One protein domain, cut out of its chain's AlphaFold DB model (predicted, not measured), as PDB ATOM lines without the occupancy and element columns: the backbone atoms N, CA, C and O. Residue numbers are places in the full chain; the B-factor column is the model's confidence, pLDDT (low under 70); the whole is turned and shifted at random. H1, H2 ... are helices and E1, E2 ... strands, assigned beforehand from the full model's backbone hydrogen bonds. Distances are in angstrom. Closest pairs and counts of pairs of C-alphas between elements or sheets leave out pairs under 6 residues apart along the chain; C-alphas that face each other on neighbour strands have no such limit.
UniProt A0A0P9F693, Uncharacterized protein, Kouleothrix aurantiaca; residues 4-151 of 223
ATOM      1  N   GLN A   4     154.610 142.201 135.765       85.69
ATOM      2  CA  GLN A   4     153.418 142.098 136.602       85.69
ATOM      3  C   GLN A   4     153.583 140.976 137.632       85.69
ATOM      4  O   GLN A   4     154.120 139.917 137.316       85.69
ATOM      5  N   TRP A   5     153.048 141.165 138.840       86.69
ATOM      6  CA  TRP A   5     152.880 140.081 139.805       86.69
ATOM      7  C   TRP A   5     151.627 139.251 139.499       86.69
ATOM      8  O   TRP A   5     150.506 139.767 139.439       86.69
ATOM      9  N   CYS A   6     151.803 137.948 139.291       81.06
ATOM     10  CA  CYS A   6     150.704 137.009 139.120       81.06
ATOM     11  C   CYS A   6     150.348 136.381 140.468       81.06
ATOM     12  O   CYS A   6     151.044 135.493 140.953       81.06
ATOM     13  N   HIS A   7     149.212 136.781 141.040       79.00
ATOM     14  CA  HIS A   7     148.745 136.252 142.327       79.00
ATOM     15  C   HIS A   7     148.371 134.762 142.282       79.00
ATOM     16  O   HIS A   7     148.275 134.133 143.322       79.00
ATOM     17  N   THR A   8     148.142 134.178 141.101       74.62
ATOM     18  CA  THR A   8     147.829 132.740 140.986       74.62
ATOM     19  C   THR A   8     149.068 131.876 141.132       74.62
ATOM     20  O   THR A   8     149.021 130.833 141.771       74.62
ATOM     21  N   THR A   9     150.170 132.300 140.515       73.88
ATOM     22  CA  THR A   9     151.442 131.566 140.535       73.88
ATOM     23  C   THR A   9     152.378 132.034 141.620       73.88
ATOM     24  O   THR A   9     153.317 131.313 141.923       73.88
ATOM     25  N   HIS A  10     152.134 133.225 142.169       80.25
ATOM     26  CA  HIS A  10     153.081 133.940 143.010       80.25
ATOM     27  C   HIS A  10     154.406 134.095 142.256       80.25
ATOM     28  O   HIS A  10     155.465 133.736 142.746       80.25
ATOM     29  N   GLN A  11     154.303 134.547 141.001       83.56
ATOM     30  CA  GLN A  11     155.459 134.783 140.146       83.56
ATOM     31  C   GLN A  11     155.334 136.114 139.415       83.56
ATOM     32  O   GLN A  11     154.247 136.516 138.988       83.56
ATOM     33  N   LEU A  12     156.473 136.750 139.197       86.94
ATOM     34  CA  LEU A  12     156.668 137.857 138.291       86.94
ATOM     35  C   LEU A  12     156.615 137.353 136.845       86.94
ATOM     36  O   LEU A  12     157.368 136.467 136.440       86.94
ATOM     37  N   ILE A  13     155.726 137.937 136.054       82.31
ATOM     38  CA  ILE A  13     155.518 137.611 134.643       82.31
ATOM     39  C   ILE A  13     155.789 138.837 133.770       82.31
ATOM     40  O   ILE A  13     155.677 139.969 134.233       82.31
ATOM     41  N   ASP A  14     156.088 138.617 132.489       81.06
ATOM     42  CA  ASP A  14     156.004 139.667 131.470       81.06
ATOM     43  C   ASP A  14     154.641 139.579 130.785       81.06
ATOM     44  O   ASP A  14     154.341 138.603 130.097       81.06
ATOM     45  N   ASN A  15     153.813 140.601 130.973       75.06
ATOM     46  CA  ASN A  15     152.463 140.660 130.429       75.06
ATOM     47  C   ASN A  15     152.424 140.936 128.907       75.06
ATOM     48  O   ASN A  15     151.369 140.814 128.279       75.06
ATOM     49  N   ASP A  16     153.561 141.253 128.279       72.25
ATOM     50  CA  ASP A  16     153.665 141.256 126.813       72.25
ATOM     51  C   ASP A  16     153.771 139.832 126.242       72.25
ATOM     52  O   ASP A  16     153.513 139.607 125.056       72.25
ATOM     53  N   ILE A  17     154.115 138.849 127.081       69.94
ATOM     54  CA  ILE A  17     154.110 137.436 126.720       69.94
ATOM     55  C   ILE A  17     152.725 136.891 127.030       69.94
ATOM     56  O   ILE A  17     152.270 136.889 128.174       69.94
ATOM     57  N   ALA A  18     152.047 136.397 125.991       58.41
ATOM     58  CA  ALA A  18     150.726 135.819 126.145       58.41
ATOM     59  C   ALA A  18     150.711 134.800 127.266       58.41
ATOM     60  O   ALA A  18     151.513 133.859 127.263       58.41
ATOM     61  N   CYS A  19     149.721 134.935 128.153       60.25
ATOM     62  CA  CYS A  19     149.492 133.930 129.165       60.25
ATOM     63  C   CYS A  19     149.402 132.552 128.502       60.25
ATOM     64  O   CYS A  19     149.864 131.622 129.116       60.25
ATOM     65  N   THR A  20     148.930 132.377 127.254       49.62
ATOM     66  CA  THR A  20     148.908 131.070 126.543       49.62
ATOM     67  C   THR A  20     150.225 130.275 126.559       49.62
ATOM     68  O   THR A  20     150.187 129.078 126.307       49.62
ATOM     69  N   HIS A  21     151.367 130.917 126.829       48.78
ATOM     70  CA  HIS A  21     152.664 130.258 127.032       48.78
ATOM     71  C   HIS A  21     152.987 129.970 128.512       48.78
ATOM     72  O   HIS A  21     153.839 129.136 128.802       48.78
ATOM     73  N   CYS A  22     152.313 130.637 129.451       52.88
ATOM     74  CA  CYS A  22     152.246 130.254 130.857       52.88
ATOM     75  C   CYS A  22     151.451 128.950 130.982       52.88
ATOM     76  O   CYS A  22     150.325 128.841 130.490       52.88
ATOM     77  N   ALA A  23     152.020 127.978 131.697       51.22
ATOM     78  CA  ALA A  23     151.428 126.659 131.917       51.22
ATOM     79  C   ALA A  23     150.037 126.697 132.591       51.22
ATOM     80  O   ALA A  23     149.321 125.700 132.591       51.22
ATOM     81  N   LEU A  24     149.646 127.852 133.140       50.34
ATOM     82  CA  LEU A  24     148.359 128.092 133.795       50.34
ATOM     83  C   LEU A  24     147.364 128.899 132.957       50.34
ATOM     84  O   LEU A  24     146.251 129.173 133.401       50.34
ATOM     85  N   SER A  25     147.716 129.294 131.737       49.22
ATOM     86  CA  SER A  25     146.748 129.936 130.853       49.22
ATOM     87  C   SER A  25     145.883 128.940 130.121       49.22
ATOM     88  O   SER A  25     146.318 127.859 129.741       49.22
ATOM     89  N   GLY A  26     144.619 129.306 129.932       47.84
ATOM     90  CA  GLY A  26     143.601 128.399 129.406       47.84
ATOM     91  C   GLY A  26     143.094 127.397 130.449       47.84
ATOM     92  O   GLY A  26     141.975 126.907 130.322       47.84
ATOM     93  N   ALA A  27     143.838 127.190 131.535       48.72
ATOM     94  CA  ALA A  27     143.386 126.552 132.756       48.72
ATOM     95  C   ALA A  27     142.527 127.534 133.565       48.72
ATOM     96  O   ALA A  27     142.912 127.958 134.643       48.72
ATOM     97  N   LEU A  28     141.351 127.922 133.067       53.34
ATOM     98  CA  LEU A  28     140.302 128.511 133.911       53.34
ATOM     99  C   LEU A  28     139.044 127.682 133.799       53.34
ATOM    100  O   LEU A  28     138.510 127.544 132.694       53.34
ATOM    101  N   ARG A  29     138.585 127.118 134.923       52.47
ATOM    102  CA  ARG A  29     137.443 126.211 134.891       52.47
ATOM    103  C   ARG A  29     136.226 126.972 134.345       52.47
ATOM    104  O   ARG A  29     136.118 128.188 134.538       52.47
ATOM    105  N   PRO A  30     135.304 126.311 133.632       56.59
ATOM    106  CA  PRO A  30     134.135 126.983 133.065       56.59
ATOM    107  C   PRO A  30     133.261 127.722 134.098       56.59
ATOM    108  O   PRO A  30     132.619 128.714 133.754       56.59
ATOM    109  N   ASP A  31     133.257 127.269 135.356       60.34
ATOM    110  CA  ASP A  31     132.563 127.873 136.504       60.34
ATOM    111  C   ASP A  31     133.337 129.034 137.156       60.34
ATOM    112  O   ASP A  31     132.764 129.831 137.901       60.34
ATOM    113  N   GLN A  32     134.625 129.179 136.841       66.00
ATOM    114  CA  GLN A  32     135.459 130.294 137.269       66.00
ATOM    115  C   GLN A  32     135.301 131.458 136.290       66.00
ATOM    116  O   GLN A  32     135.860 131.488 135.184       66.00
ATOM    117  N   ARG A  33     134.486 132.428 136.707       70.38
ATOM    118  CA  ARG A  33     134.117 133.595 135.912       70.38
ATOM    119  C   ARG A  33     134.216 134.866 136.742       70.38
ATOM    120  O   ARG A  33     134.041 134.862 137.959       70.38
ATOM    121  N   CYS A  34     134.492 135.979 136.069       74.88
ATOM    122  CA  CYS A  34     134.551 137.288 136.715       74.88
ATOM    123  C   CYS A  34     133.236 137.663 137.414       74.88
ATOM    124  O   CYS A  34     133.286 138.333 138.439       74.88
ATOM    125  N   ASP A  35     132.083 137.247 136.880       75.50
ATOM    126  CA  ASP A  35     130.747 137.560 137.414       75.50
ATOM    127  C   ASP A  35     130.456 136.887 138.769       75.50
ATOM    128  O   ASP A  35     129.740 137.468 139.584       75.50
ATOM    129  N   THR A  36     131.065 135.731 139.048       76.50
ATOM    130  CA  THR A  36     130.945 134.985 140.315       76.50
ATOM    131  C   THR A  36     132.167 135.117 141.232       76.50
ATOM    132  O   THR A  36     132.191 134.547 142.324       76.50
ATOM    133  N   CYS A  37     133.193 135.866 140.821       80.06
ATOM    134  CA  CYS A  37     134.442 136.002 141.569       80.06
ATOM    135  C   CYS A  37     134.295 136.915 142.800       80.06
ATOM    136  O   CYS A  37     133.730 138.007 142.714       80.06
ATOM    137  N   ARG A  38     134.910 136.540 143.930       84.00
ATOM    138  CA  ARG A  38     134.947 137.338 145.175       84.00
ATOM    139  C   ARG A  38     135.588 138.715 145.019       84.00
ATOM    140  O   ARG A  38     135.353 139.599 145.837       84.00
ATOM    141  N   HIS A  39     136.418 138.893 143.994       83.12
ATOM    142  CA  HIS A  39     137.075 140.166 143.712       83.12
ATOM    143  C   HIS A  39     136.178 141.140 142.960       83.12
ATOM    144  O   HIS A  39     136.562 142.293 142.801       83.12
ATOM    145  N   ARG A  40     135.013 140.710 142.470       85.19
ATOM    146  CA  ARG A  40     134.121 141.581 141.714       85.19
ATOM    147  C   ARG A  40     133.588 142.706 142.597       85.19
ATOM    148  O   ARG A  40     132.998 142.471 143.647       85.19
ATOM    149  N   VAL A  41     133.766 143.937 142.129       87.62
ATOM    150  CA  VAL A  41     133.235 145.150 142.748       87.62
ATOM    151  C   VAL A  41     132.356 145.871 141.739       87.62
ATOM    152  O   VAL A  41     132.814 146.251 140.658       87.62
ATOM    153  N   GLU A  42     131.091 146.049 142.108       88.75
ATOM    154  CA  GLU A  42     130.141 146.867 141.358       88.75
ATOM    155  C   GLU A  42     130.480 148.349 141.487       88.75
ATOM    156  O   GLU A  42     130.958 148.804 142.529       88.75
ATOM    157  N   ARG A  43     130.221 149.111 140.423       84.38
ATOM    158  CA  ARG A  43     130.437 150.561 140.390       84.38
ATOM    159  C   ARG A  43     129.236 151.241 139.750       84.38
ATOM    160  O   ARG A  43     128.867 150.899 138.631       84.38
ATOM    161  N   ASP A  44     128.663 152.229 140.428       88.19
ATOM    162  CA  ASP A  44     127.487 152.942 139.923       88.19
ATOM    163  C   ASP A  44     127.747 153.565 138.546       88.19
ATOM    164  O   ASP A  44     128.666 154.366 138.358       88.19
ATOM    165  N   GLY A  45     126.928 153.166 137.569       81.31
ATOM    166  CA  GLY A  45     126.988 153.666 136.195       81.31
ATOM    167  C   GLY A  45     128.275 153.325 135.430       81.31
ATOM    168  O   GLY A  45     128.521 153.927 134.386       81.31
ATOM    169  N   LYS A  46     129.109 152.397 135.923       78.50
ATOM    170  CA  LYS A  46     130.380 152.001 135.293       78.50
ATOM    171  C   LYS A  46     130.503 150.474 135.209       78.50
ATOM    172  O   LYS A  46     129.909 149.773 136.023       78.50
ATOM    173  N   PRO A  47     131.318 149.936 134.281       74.06
ATOM    174  CA  PRO A  47     131.631 148.510 134.276       74.06
ATOM    175  C   PRO A  47     132.222 148.059 135.622       74.06
ATOM    176  O   PRO A  47     132.965 148.836 136.241       74.06
ATOM    177  N   PRO A  48     131.941 146.830 136.083       78.88
ATOM    178  CA  PRO A  48     132.502 146.303 137.322       78.88
ATOM    179  C   PRO A  48     134.030 146.177 137.235       78.88
ATOM    180  O   PRO A  48     134.613 146.113 136.148       78.88
ATOM    181  N   MET A  49     134.688 146.151 138.391       83.31
ATOM    182  CA  MET A  49     136.145 146.032 138.499       83.31
ATOM    183  C   MET A  49     136.567 144.833 139.350       83.31
ATOM    184  O   MET A  49     135.798 144.338 140.176       83.31
ATOM    185  N   CYS A  50     137.801 144.380 139.154       80.31
ATOM    186  CA  CYS A  50     138.481 143.426 140.015       80.31
ATOM    187  C   CYS A  50     139.141 144.180 141.173       80.31
ATOM    188  O   CYS A  50     139.997 145.024 140.932       80.31
ATOM    189  N   ARG A  51     138.788 143.880 142.425       83.75
ATOM    190  CA  ARG A  51     139.438 144.460 143.612       83.75
ATOM    191  C   ARG A  51     140.904 144.061 143.719       83.75
ATOM    192  O   ARG A  51     141.709 144.920 144.043       83.75
ATOM    193  N   LEU A  52     141.226 142.797 143.427       80.19
ATOM    194  CA  LEU A  52     142.587 142.259 143.548       80.19
ATOM    195  C   LEU A  52     143.593 143.096 142.760       80.19
ATOM    196  O   LEU A  52     144.685 143.360 143.227       80.19
ATOM    197  N   THR A  53     143.196 143.551 141.576       75.31
ATOM    198  CA  THR A  53     144.098 144.275 140.682       75.31
ATOM    199  C   THR A  53     143.701 145.730 140.465       75.31
ATOM    200  O   THR A  53     144.406 146.496 139.821       75.31
ATOM    201  N   SER A  54     142.558 146.141 141.006       79.31
ATOM    202  CA  SER A  54     141.939 147.451 140.802       79.31
ATOM    203  C   SER A  54     141.633 147.829 139.340       79.31
ATOM    204  O   SER A  54     141.467 149.008 139.032       79.31
ATOM    205  N   MET A  55     141.482 146.850 138.443       77.31
ATOM    206  CA  MET A  55     141.250 147.067 137.003       77.31
ATOM    207  C   MET A  55     139.838 146.668 136.556       77.31
ATOM    208  O   MET A  55     139.126 145.953 137.262       77.31
ATOM    209  N   GLY A  56     139.407 147.130 135.376       75.88
ATOM    210  CA  GLY A  56     138.123 146.735 134.784       75.88
ATOM    211  C   GLY A  56     138.037 145.223 134.547       75.88
ATOM    212  O   GLY A  56     139.030 144.586 134.209       75.88
ATOM    213  N   LEU A  57     136.855 144.628 134.749       73.19
ATOM    214  CA  LEU A  57     136.663 143.212 134.426       73.19
ATOM    215  C   LEU A  57     136.561 143.021 132.904       73.19
ATOM    216  O   LEU A  57     135.849 143.789 132.252       73.19
ATOM    217  N   PRO A  58     137.201 141.982 132.338       66.50
ATOM    218  CA  PRO A  58     137.042 141.661 130.926       66.50
ATOM    219  C   PRO A  58     135.591 141.277 130.625       66.50
ATOM    220  O   PRO A  58     134.977 140.497 131.359       66.50
ATOM    221  N   LEU A  59     135.058 141.773 129.503       60.38
ATOM    222  CA  LEU A  59     133.687 141.487 129.058       60.38
ATOM    223  C   LEU A  59     133.455 140.000 128.760       60.38
ATOM    224  O   LEU A  59     132.353 139.492 128.948       60.38
ATOM    225  N   SER A  60     134.503 139.286 128.354       60.72
ATOM    226  CA  SER A  60     134.478 137.843 128.102       60.72
ATOM    227  C   SER A  60     134.400 136.989 129.380       60.72
ATOM    228  O   SER A  60     134.227 135.770 129.305       60.72
ATOM    229  N   GLY A  61     134.523 137.599 130.566       59.16
ATOM    230  CA  GLY A  61     134.344 136.934 131.856       59.16
ATOM    231  C   GLY A  61     135.448 135.946 132.254       59.16
ATOM    232  O   GLY A  61     135.255 135.204 133.216       59.16
ATOM    233  N   GLY A  62     136.582 135.903 131.546       63.91
ATOM    234  CA  GLY A  62     137.755 135.111 131.941       63.91
ATOM    235  C   GLY A  62     138.555 135.788 133.061       63.91
ATOM    236  O   GLY A  62     138.850 136.973 132.967       63.91
ATOM    237  N   CYS A  63     138.910 135.060 134.125       64.31
ATOM    238  CA  CYS A  63     139.706 135.583 135.246       64.31
ATOM    239  C   CYS A  63     140.857 134.641 135.607       64.31
ATOM    240  O   CYS A  63     140.582 133.600 136.184       64.31
ATOM    241  N   CYS A  64     142.119 135.015 135.362       62.81
ATOM    242  CA  CYS A  64     143.296 134.180 135.678       62.81
ATOM    243  C   CYS A  64     143.509 133.911 137.180       62.81
ATOM    244  O   CYS A  64     144.254 133.002 137.525       62.81
ATOM    245  N   HIS A  65     142.852 134.672 138.062       71.56
ATOM    246  CA  HIS A  65     143.066 134.674 139.517       71.56
ATOM    247  C   HIS A  65     141.914 134.053 140.316       71.56
ATOM    248  O   HIS A  65     141.724 134.403 141.475       71.56
ATOM    249  N   ALA A  66     141.065 133.238 139.686       70.56
ATOM    250  CA  ALA A  66     139.779 132.765 140.205       70.56
ATOM    251  C   ALA A  66     139.716 132.555 141.737       70.56
ATOM    252  O   ALA A  66     140.178 131.552 142.267       70.56
ATOM    253  N   ASN A  67     139.085 133.501 142.445       71.62
ATOM    254  CA  ASN A  67     138.920 133.493 143.904       71.62
ATOM    255  C   ASN A  67     140.204 133.364 144.753       71.62
ATOM    256  O   ASN A  67     140.090 133.047 145.940       71.62
ATOM    257  N   ILE A  68     141.381 133.655 144.191       76.56
ATOM    258  CA  ILE A  68     142.653 133.682 144.924       76.56
ATOM    259  C   ILE A  68     142.542 134.596 146.153       76.56
ATOM    260  O   ILE A  68     141.779 135.560 146.164       76.56
ATOM    261  N   VAL A  69     143.267 134.294 147.219       77.81
ATOM    262  CA  VAL A  69     143.427 135.225 148.338       77.81
ATOM    263  C   VAL A  69     144.708 136.004 148.080       77.81
ATOM    264  O   VAL A  69     145.728 135.389 147.794       77.81
ATOM    265  N   SER A  70     144.645 137.335 148.151       74.75
ATOM    266  CA  SER A  70     145.857 138.156 148.092       74.75
ATOM    267  C   SER A  70     146.689 137.888 149.338       74.75
ATOM    268  O   SER A  70     146.181 138.034 150.449       74.75
ATOM    269  N   ASP A  71     147.939 137.499 149.147       71.44
ATOM    270  CA  ASP A  71     148.948 137.305 150.190       71.44
ATOM    271  C   ASP A  71     149.930 138.485 150.285       71.44
ATOM    272  O   ASP A  71     150.872 138.449 151.071       71.44
ATOM    273  N   THR A  72     149.689 139.539 149.504       74.81
ATOM    274  CA  THR A  72     150.439 140.796 149.537       74.81
ATOM    275  C   THR A  72     150.480 141.390 150.952       74.81
ATOM    276  O   THR A  72     149.414 141.553 151.553       74.81
ATOM    277  N   PRO A  73     151.671 141.746 151.471       77.00
ATOM    278  CA  PRO A  73     151.818 142.470 152.734       77.00
ATOM    279  C   PRO A  73     151.064 143.808 152.749       77.00
ATOM    280  O   PRO A  73     150.844 144.406 151.699       77.00
ATOM    281  N   ASP A  74     150.713 144.310 153.939       73.94
ATOM    282  CA  ASP A  74     149.934 145.555 154.103       73.94
ATOM    283  C   ASP A  74     150.624 146.806 153.512       73.94
ATOM    284  O   ASP A  74     149.949 147.785 153.193       73.94
ATOM    285  N   ASP A  75     151.953 146.796 153.372       79.50
ATOM    286  CA  ASP A  75     152.747 147.866 152.752       79.50
ATOM    287  C   ASP A  75     153.100 147.600 151.276       79.50
ATOM    288  O   ASP A  75     153.731 148.441 150.634       79.50
ATOM    289  N   GLY A  76     152.686 146.450 150.735       84.31
ATOM    290  CA  GLY A  76     152.941 146.041 149.357       84.31
ATOM    291  C   GLY A  76     154.398 145.686 149.052       84.31
ATOM    292  O   GLY A  76     154.703 145.377 147.901       84.31
ATOM    293  N   ILE A  77     155.305 145.713 150.035       91.00
ATOM    294  CA  ILE A  77     156.727 145.454 149.800       91.00
ATOM    295  C   ILE A  77     156.984 143.950 149.768       91.00
ATOM    296  O   ILE A  77     156.665 143.224 150.708       91.00
ATOM    297  N   MET A  78     157.591 143.482 148.679       89.69
ATOM    298  CA  MET A  78     158.069 142.111 148.548       89.69
ATOM    299  C   MET A  78     159.558 142.094 148.221       89.69
ATOM    300  O   MET A  78     160.061 142.920 147.454       89.69
ATOM    301  N   TRP A  79     160.244 141.111 148.797       92.00
ATOM    302  CA  TRP A  79     161.597 140.722 148.428       92.00
ATOM    303  C   TRP A  79     161.454 139.560 147.468       92.00
ATOM    304  O   TRP A  79     160.897 138.533 147.844       92.00
ATOM    305  N   LEU A  80     161.887 139.781 146.235       90.12
ATOM    306  CA  LEU A  80     161.766 138.827 145.151       90.12
ATOM    307  C   LEU A  80     163.158 138.401 144.701       90.12
ATOM    308  O   LEU A  80     164.046 139.244 144.522       90.12
ATOM    309  N   ASP A  81     163.337 137.117 144.453       89.06
ATOM    310  CA  ASP A  81     164.524 136.587 143.798       89.06
ATOM    311  C   ASP A  81     164.185 136.023 142.407       89.06
ATOM    312  O   ASP A  81     163.162 136.350 141.800       89.06
ATOM    313  N   THR A  82     165.116 135.276 141.822       84.56
ATOM    314  CA  THR A  82     164.951 134.713 140.478       84.56
ATOM    315  C   THR A  82     163.894 133.602 140.446       84.56
ATOM    316  O   THR A  82     163.272 133.406 139.400       84.56
ATOM    317  N   ASP A  83     163.635 132.928 141.566       80.38
ATOM    318  CA  ASP A  83     162.664 131.833 141.676       80.38
ATOM    319  C   ASP A  83     161.227 132.357 141.697       80.38
ATOM    320  O   ASP A  83     160.296 131.705 141.210       80.38
ATOM    321  N   ASP A  84     161.064 133.596 142.157       86.00
ATOM    322  CA  ASP A  84     159.821 134.348 142.052       86.00
ATOM    323  C   ASP A  84     159.535 134.826 140.624       86.00
ATOM    324  O   ASP A  84     158.540 135.508 140.402       86.00
ATOM    325  N   VAL A  85     160.361 134.512 139.621       84.75
ATOM    326  CA  VAL A  85     160.116 134.892 138.223       84.75
ATOM    327  C   VAL A  85     159.626 133.695 137.420       84.75
ATOM    328  O   VAL A  85     160.190 132.605 137.460       84.75
ATOM    329  N   ALA A  86     158.599 133.902 136.595       77.50
ATOM    330  CA  ALA A  86     158.163 132.879 135.657       77.50
ATOM    331  C   ALA A  86     159.328 132.484 134.724       77.50
ATOM    332  O   ALA A  86     159.867 133.358 134.031       77.50
ATOM    333  N   PRO A  87     159.683 131.187 134.610       70.25
ATOM    334  CA  PRO A  87     160.847 130.749 133.830       70.25
ATOM    335  C   PRO A  87     160.832 131.231 132.374       70.25
ATOM    336  O   PRO A  87     161.867 131.570 131.797       70.25
ATOM    337  N   SER A  88     159.638 131.337 131.781       69.94
ATOM    338  CA  SER A  88     159.456 131.863 130.428       69.94
ATOM    339  C   SER A  88     159.905 133.318 130.278       69.94
ATOM    340  O   SER A  88     160.363 133.685 129.201       69.94
ATOM    341  N   ALA A  89     159.798 134.148 131.320       78.00
ATOM    342  CA  ALA A  89     160.201 135.551 131.272       78.00
ATOM    343  C   ALA A  89     161.732 135.690 131.246       78.00
ATOM    344  O   ALA A  89     162.268 136.359 130.361       78.00
ATOM    345  N   LEU A  90     162.448 134.995 132.136       78.69
ATOM    346  CA  LEU A  90     163.917 134.988 132.146       78.69
ATOM    347  C   LEU A  90     164.485 134.448 130.827       78.69
ATOM    348  O   LEU A  90     165.351 135.077 130.213       78.69
ATOM    349  N   ALA A  91     163.938 133.327 130.343       72.56
ATOM    350  CA  ALA A  91     164.357 132.701 129.092       72.56
ATOM    351  C   ALA A  91     164.086 133.594 127.870       72.56
ATOM    352  O   ALA A  91     164.962 133.754 127.015       72.56
ATOM    353  N   HIS A  92     162.903 134.213 127.791       74.38
ATOM    354  CA  HIS A  92     162.543 135.111 126.690       74.38
ATOM    355  C   HIS A  92     163.484 136.320 126.618       74.38
ATOM    356  O   HIS A  92     163.959 136.679 125.537       74.38
ATOM    357  N   HIS A  93     163.813 136.905 127.773       78.81
ATOM    358  CA  HIS A  93     164.669 138.088 127.863       78.81
ATOM    359  C   HIS A  93     166.165 137.777 127.924       78.81
ATOM    360  O   HIS A  93     166.975 138.698 127.799       78.81
ATOM    361  N   ARG A  94     166.549 136.499 128.029       79.69
ATOM    362  CA  ARG A  94     167.941 136.026 128.111       79.69
ATOM    363  C   ARG A  94     168.712 136.701 129.250       79.69
ATOM    364  O   ARG A  94     169.791 137.258 129.033       79.69
ATOM    365  N   VAL A  95     168.127 136.684 130.443       81.38
ATOM    366  CA  VAL A  95     168.712 137.221 131.680       81.38
ATOM    367  C   VAL A  95     168.736 136.145 132.759       81.38
ATOM    368  O   VAL A  95     167.889 135.258 132.758       81.38
ATOM    369  N   ALA A  96     169.724 136.220 133.652       81.12
ATOM    370  CA  ALA A  96     169.958 135.211 134.687       81.12
ATOM    371  C   ALA A  96     169.451 135.617 136.080       81.12
ATOM    372  O   ALA A  96     169.414 134.774 136.966       81.12
ATOM    373  N   THR A  97     169.090 136.888 136.288       85.12
ATOM    374  CA  THR A  97     168.606 137.389 137.583       85.12
ATOM    375  C   THR A  97     167.366 138.250 137.411       85.12
ATOM    376  O   THR A  97     167.173 138.887 136.367       85.12
ATOM    377  N   ILE A  98     166.546 138.320 138.458       91.69
ATOM    378  CA  ILE A  98     165.403 139.235 138.520       91.69
ATOM    379  C   ILE A  98     165.833 140.707 138.419       91.69
ATOM    380  O   ILE A  98     165.198 141.465 137.691       91.69
ATOM    381  N   ALA A  99     166.948 141.118 139.036       93.00
ATOM    382  CA  ALA A  99     167.451 142.488 138.891       93.00
ATOM    383  C   ALA A  99     167.772 142.827 137.423       93.00
ATOM    384  O   ALA A  99     167.345 143.864 136.918       93.00
ATOM    385  N   ALA A 100     168.429 141.917 136.693       89.94
ATOM    386  CA  ALA A 100     168.706 142.102 135.268       89.94
ATOM    387  C   ALA A 100     167.422 142.117 134.416       89.94
ATOM    388  O   ALA A 100     167.373 142.775 133.373       89.94
ATOM    389  N   LEU A 101     166.372 141.407 134.844       90.00
ATOM    390  CA  LEU A 101     165.055 141.487 134.216       90.00
ATOM    391  C   LEU A 101     164.416 142.867 134.433       90.00
ATOM    392  O   LEU A 101     163.928 143.460 133.471       90.00
ATOM    393  N   PHE A 102     164.468 143.407 135.655       94.00
ATOM    394  CA  PHE A 102     163.986 144.756 135.969       94.00
ATOM    395  C   PHE A 102     164.714 145.828 135.151       94.00
ATOM    396  O   PHE A 102     164.059 146.668 134.539       94.00
ATOM    397  N   GLU A 103     166.043 145.757 135.039       91.69
ATOM    398  CA  GLU A 103     166.847 146.702 134.243       91.69
ATOM    399  C   GLU A 103     166.478 146.717 132.754       91.69
ATOM    400  O   GLU A 103     166.603 147.741 132.081       91.69
ATOM    401  N   ARG A 104     166.014 145.584 132.215       88.31
ATOM    402  CA  ARG A 104     165.556 145.498 130.823       88.31
ATOM    403  C   ARG A 104     164.138 146.013 130.618       88.31
ATOM    404  O   ARG A 104     163.749 146.236 129.468       88.31
ATOM    405  N   SER A 105     163.349 146.152 131.681       87.69
ATOM    406  CA  SER A 105     161.945 146.532 131.581       87.69
ATOM    407  C   SER A 105     161.834 148.050 131.620       87.69
ATOM    408  O   SER A 105     162.040 148.648 132.673       87.69
ATOM    409  N   PRO A 106     161.443 148.710 130.516       81.56
ATOM    410  CA  PRO A 106     161.290 150.164 130.512       81.56
ATOM    411  C   PRO A 106     160.152 150.647 131.423       81.56
ATOM    412  O   PRO A 106     160.046 151.839 131.690       81.56
ATOM    413  N   THR A 107     159.283 149.733 131.859       81.69
ATOM    414  CA  THR A 107     158.122 149.993 132.716       81.69
ATOM    415  C   THR A 107     158.270 149.370 134.102       81.69
ATOM    416  O   THR A 107     157.319 149.420 134.879       81.69
ATOM    417  N   ALA A 108     159.424 148.766 134.425       89.19
ATOM    418  CA  ALA A 108     159.658 148.294 135.784       89.19
ATOM    419  C   ALA A 108     159.587 149.477 136.762       89.19
ATOM    420  O   ALA A 108     160.127 150.550 136.466       89.19
ATOM    421  N   PRO A 109     158.936 149.297 137.920       91.00
ATOM    422  CA  PRO A 109     158.953 150.301 138.966       91.00
ATOM    423  C   PRO A 109     160.362 150.449 139.552       91.00
ATOM    424  O   PRO A 109     161.263 149.641 139.304       91.00
ATOM    425  N   GLY A 110     160.547 151.494 140.358       92.81
ATOM    426  CA  GLY A 110     161.753 151.623 141.169       92.81
ATOM    427  C   GLY A 110     161.896 150.420 142.104       92.81
ATOM    428  O   GLY A 110     160.917 149.976 142.696       92.81
ATOM    429  N   TYR A 111     163.116 149.907 142.233       94.94
ATOM    430  CA  TYR A 111     163.433 148.788 143.114       94.94
ATOM    431  C   TYR A 111     164.763 149.032 143.827       94.94
ATOM    432  O   TYR A 111     165.602 149.811 143.361       94.94
ATOM    433  N   THR A 112     164.966 148.341 144.946       95.62
ATOM    434  CA  THR A 112     166.265 148.268 145.622       95.62
ATOM    435  C   THR A 112     166.894 146.915 145.325       95.62
ATOM    436  O   THR A 112     166.295 145.878 145.592       95.62
ATOM    437  N   ALA A 113     168.094 146.902 144.741       91.69
ATOM    438  CA  ALA A 113     168.809 145.655 144.487       91.69
ATOM    439  C   ALA A 113     169.305 145.036 145.802       91.69
ATOM    440  O   ALA A 113     169.834 145.733 146.670       91.69
ATOM    441  N   THR A 114     169.177 143.719 145.921       87.31
ATOM    442  CA  THR A 114     169.768 142.942 147.016       87.31
ATOM    443  C   THR A 114     171.162 142.439 146.630       87.31
ATOM    444  O   THR A 114     171.555 142.479 145.463       87.31
ATOM    445  N   VAL A 115     171.927 141.965 147.617       78.56
ATOM    446  CA  VAL A 115     173.320 141.522 147.425       78.56
ATOM    447  C   VAL A 115     173.432 140.305 146.497       78.56
ATOM    448  O   VAL A 115     174.416 140.189 145.770       78.56
ATOM    449  N   ASP A 116     172.400 139.460 146.472       80.75
ATOM    450  CA  ASP A 116     172.371 138.186 145.741       80.75
ATOM    451  C   ASP A 116     171.665 138.294 144.373       80.75
ATOM    452  O   ASP A 116     171.355 137.296 143.730       80.75
ATOM    453  N   GLY A 117     171.406 139.518 143.895       80.56
ATOM    454  CA  GLY A 117     170.768 139.759 142.593       80.56
ATOM    455  C   GLY A 117     169.234 139.712 142.599       80.56
ATOM    456  O   GLY A 117     168.627 139.829 141.531       80.56
ATOM    457  N   GLY A 118     168.619 139.591 143.779       91.19
ATOM    458  CA  GLY A 118     167.191 139.815 144.024       91.19
ATOM    459  C   GLY A 118     166.805 141.301 144.036       91.19
ATOM    460  O   GLY A 118     167.674 142.181 143.987       91.19
ATOM    461  N   VAL A 119     165.514 141.591 144.166       94.38
ATOM    462  CA  VAL A 119     164.957 142.948 144.235       94.38
ATOM    463  C   VAL A 119     163.992 143.103 145.409       94.38
ATOM    464  O   VAL A 119     163.193 142.221 145.697       94.38
ATOM    465  N   GLU A 120     164.027 144.256 146.060       94.50
ATOM    466  CA  GLU A 120     162.953 144.736 146.926       94.50
ATOM    467  C   GLU A 120     162.104 145.728 146.129       94.50
ATOM    468  O   GLU A 120     162.626 146.716 145.594       94.50
ATOM    469  N   VAL A 121     160.807 145.452 146.015       94.38
ATOM    470  CA  VAL A 121     159.879 146.212 145.172       94.38
ATOM    471  C   VAL A 121     158.511 146.322 145.837       94.38
ATOM    472  O   VAL A 121     158.051 145.391 146.497       94.38
ATOM    473  N   ASN A 122     157.830 147.449 145.625       92.38
ATOM    474  CA  ASN A 122     156.408 147.543 145.920       92.38
ATOM    475  C   ASN A 122     155.612 146.883 144.786       92.38
ATOM    476  O   ASN A 122     155.583 147.387 143.660       92.38
ATOM    477  N   ILE A 123     154.956 145.758 145.063       88.12
ATOM    478  CA  ILE A 123     154.221 145.022 144.030       88.12
ATOM    479  C   ILE A 123     152.995 145.774 143.512       88.12
ATOM    480  O   ILE A 123     152.515 145.476 142.418       88.12
ATOM    481  N   GLU A 124     152.503 146.772 144.247       85.38
ATOM    482  CA  GLU A 124     151.416 147.631 143.784       85.38
ATOM    483  C   GLU A 124     151.834 148.553 142.630       85.38
ATOM    484  O   GLU A 124     150.957 148.972 141.862       85.38
ATOM    485  N   ASP A 125     153.138 148.827 142.496       88.69
ATOM    486  CA  ASP A 125     153.729 149.675 141.454       88.69
ATOM    487  C   ASP A 125     154.040 148.902 140.160       88.69
ATOM    488  O   ASP A 125     154.391 149.502 139.140       88.69
ATOM    489  N   LEU A 126     153.901 147.572 140.168       87.00
ATOM    490  CA  LEU A 126     154.023 146.761 138.959       87.00
ATOM    491  C   LEU A 126     152.891 147.063 137.971       87.00
ATOM    492  O   LEU A 126     151.796 147.510 138.333       87.00
ATOM    493  N   ALA A 127     153.151 146.790 136.692       79.56
ATOM    494  CA  ALA A 127     152.181 147.042 135.641       79.56
ATOM    495  C   ALA A 127     150.899 146.233 135.885       79.56
ATOM    496  O   ALA A 127     150.931 145.041 136.196       79.56
ATOM    497  N   ARG A 128     149.750 146.888 135.709       76.38
ATOM    498  CA  ARG A 128     148.424 146.276 135.852       76.38
ATOM    499  C   ARG A 128     147.782 146.189 134.469       76.38
ATOM    500  O   ARG A 128     147.630 147.229 133.826       76.38
ATOM    501  N   PRO A 129     147.397 145.000 133.982       65.44
ATOM    502  CA  PRO A 129     146.871 144.867 132.636       65.44
ATOM    503  C   PRO A 129     145.445 145.413 132.552       65.44
ATOM    504  O   PRO A 129     144.653 145.285 133.494       65.44
ATOM    505  N   GLU A 130     145.109 146.003 131.407       61.00
ATOM    506  CA  GLU A 130     143.757 146.479 131.114       61.00
ATOM    507  C   GLU A 130     142.799 145.311 130.860       61.00
ATOM    508  O   GLU A 130     141.656 145.331 131.323       61.00
ATOM    509  N   VAL A 131     143.291 144.252 130.205       62.25
ATOM    510  CA  VAL A 131     142.567 142.994 129.990       62.25
ATOM    511  C   VAL A 131     143.421 141.811 130.449       62.25
ATOM    512  O   VAL A 131     144.524 141.590 129.960       62.25
ATOM    513  N   TYR A 132     142.899 141.020 131.388       59.12
ATOM    514  CA  TYR A 132     143.627 139.890 131.976       59.12
ATOM    515  C   TYR A 132     143.619 138.654 131.082       59.12
ATOM    516  O   TYR A 132     142.594 138.313 130.491       59.12
ATOM    517  N   GLY A 133     144.749 137.942 131.058       53.75
ATOM    518  CA  GLY A 133     144.915 136.716 130.271       53.75
ATOM    519  C   GLY A 133     145.077 136.964 128.772       53.75
ATOM    520  O   GLY A 133     145.082 136.012 127.993       53.75
ATOM    521  N   VAL A 134     145.192 138.232 128.374       58.38
ATOM    522  CA  VAL A 134     145.297 138.683 126.991       58.38
ATOM    523  C   VAL A 134     146.559 139.545 126.881       58.38
ATOM    524  O   VAL A 134     146.713 140.464 127.687       58.38
ATOM    525  N   PRO A 135     147.463 139.268 125.924       59.09
ATOM    526  CA  PRO A 135     148.613 140.128 125.646       59.09
ATOM    527  C   PRO A 135     148.193 141.576 125.420       59.09
ATOM    528  O   PRO A 135     147.153 141.811 124.803       59.09
ATOM    529  N   ALA A 136     149.032 142.537 125.814       63.97
ATOM    530  CA  ALA A 136     148.776 143.957 125.551       63.97
ATOM    531  C   ALA A 136     148.403 144.274 124.082       63.97
ATOM    532  O   ALA A 136     147.452 145.030 123.870       63.97
ATOM    533  N   PRO A 137     149.033 143.658 123.057       63.84
ATOM    534  CA  PRO A 137     148.626 143.843 121.660       63.84
ATOM    535  C   PRO A 137     147.188 143.414 121.306       63.84
ATOM    536  O   PRO A 137     146.655 143.879 120.302       63.84
ATOM    537  N   ASP A 138     146.558 142.549 122.105       61.47
ATOM    538  CA  ASP A 138     145.256 141.931 121.811       61.47
ATOM    539  C   ASP A 138     144.102 142.509 122.663       61.47
ATOM    540  O   ASP A 138     142.952 142.060 122.562       61.47
ATOM    541  N   TRP A 139     144.373 143.511 123.509       68.19
ATOM    542  CA  TRP A 139     143.394 144.092 124.439       68.19
ATOM    543  C   TRP A 139     142.169 144.681 123.739       68.19
ATOM    544  O   TRP A 139     141.043 144.366 124.130       68.19
ATOM    545  N   ASP A 140     142.361 145.438 122.657       66.81
ATOM    546  CA  ASP A 140     141.264 146.045 121.889       66.81
ATOM    547  C   ASP A 140     140.269 144.994 121.366       66.81
ATOM    548  O   ASP A 140     139.054 145.202 121.370       66.81
ATOM    549  N   ALA A 141     140.768 143.825 120.953       63.78
ATOM    550  CA  ALA A 141     139.936 142.727 120.472       63.78
ATOM    551  C   ALA A 141     139.188 142.022 121.615       63.78
ATOM    552  O   ALA A 141     138.023 141.640 121.461       63.78
ATOM    553  N   ALA A 142     139.830 141.867 122.774       59.28
ATOM    554  CA  ALA A 142     139.246 141.227 123.949       59.28
ATOM    555  C   ALA A 142     138.223 142.107 124.686       59.28
ATOM    556  O   ALA A 142     137.309 141.588 125.332       59.28
ATOM    557  N   LEU A 143     138.305 143.427 124.511       59.72
ATOM    558  CA  LEU A 143     137.245 144.372 124.863       59.72
ATOM    559  C   LEU A 143     136.024 144.274 123.920       59.72
ATOM    560  O   LEU A 143     135.027 144.951 124.160       59.72
ATOM    561  N   GLY A 144     136.060 143.427 122.878       51.81
ATOM    562  CA  GLY A 144     135.009 143.317 121.858       51.81
ATOM    563  C   GLY A 144     134.471 141.913 121.513       51.81
ATOM    564  O   GLY A 144     133.546 141.844 120.703       51.81
ATOM    565  N   ARG A 145     134.987 140.791 122.055       47.78
ATOM    566  CA  ARG A 145     134.537 139.419 121.684       47.78
ATOM    567  C   ARG A 145     134.481 138.396 122.833       47.78
ATOM    568  O   ARG A 145     135.110 138.562 123.873       47.78
ATOM    569  N   GLU A 146     133.703 137.327 122.605       48.81
ATOM    570  CA  GLU A 146     133.521 136.163 123.491       48.81
ATOM    571  C   GLU A 146     134.831 135.400 123.777       48.81
ATOM    572  O   GLU A 146     135.746 135.358 122.957       48.81
ATOM    573  N   ARG A 147     134.895 134.793 124.971       46.09
ATOM    574  CA  ARG A 147     136.056 134.090 125.550       46.09
ATOM    575  C   ARG A 147     136.611 133.020 124.591       46.09
ATOM    576  O   ARG A 147     135.817 132.232 124.074       46.09
ATOM    577  N   PRO A 148     137.942 132.903 124.408       44.62
ATOM    578  CA  PRO A 148     138.507 131.728 123.755       44.62
ATOM    579  C   PRO A 148     138.102 130.473 124.544       44.62
ATOM    580  O   PRO A 148     138.336 130.378 125.751       44.62
ATOM    581  N   GLN A 149     137.428 129.537 123.873       42.81
ATOM    582  CA  GLN A 149     136.968 128.282 124.465       42.81
ATOM    583  C   GLN A 149     138.157 127.333 124.616       42.81
ATOM    584  O   GLN A 149     138.452 126.542 123.724       42.81
ATOM    585  N   PHE A 150     138.870 127.442 125.732       43.91
ATOM    586  CA  PHE A 150     139.867 126.449 126.113       43.91
ATOM    587  C   PHE A 150     139.215 125.354 126.967       43.91
ATOM    588  O   PHE A 150     138.322 125.632 127.769       43.91
ATOM    589  N   VAL A 151     139.650 124.109 126.779       48.06
ATOM    590  CA  VAL A 151     139.178 122.952 127.550       48.06
ATOM    591  C   VAL A 151     140.099 122.778 128.755       48.06
ATOM    592  O   VAL A 151     141.300 122.593 128.585       48.06
TER     593      VAL A 151
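This is residues 4 to 151 of the 223 residues of an uncharacterized protein of Kouleothrix aurantiaca (UniProt A0A0P9F693). With little regular structure, loops join the antiparallel sheet E5 E7 E6, under H2 at one end, to hairpin E1 E2 in the middle and hairpin E3 E4 at the other end. The 148 printed residues hold three named helices and seven named strands, 48 residues, class mixed. It is compact: radius of gyration of the C-alphas 15.6 A, spans 47 by 31 by 24 A.

Find C-alpha 77 at (156.727, 145.454, 149.800), beginning E5, residues 77 to 80. E7 is 119 to 122, E6 111 to 113, H2 98 to 104, H1 87 to 93, E1 4 to 6, E2 11 to 14, E3 40 to 43, E4 46 to 50. H3, 136 to 142, ends at (139.246, 141.227, 123.949).

N 78 of E5 and O 121 of E7, 2.9 A apart, are within hydrogen-bond range. H2 is on this sheet; the closest C-alphas of H2 and E7 are those of Ala 99 and Val 119, 5.9 A apart. H1 and H2 only just touch, with 3 C-alpha pairs within 8 A.

The printed part has no cut. Links E2 to E3, E4 to E5 and E7 to H3 are long. Confidence is low at residues 129 to 151, among others.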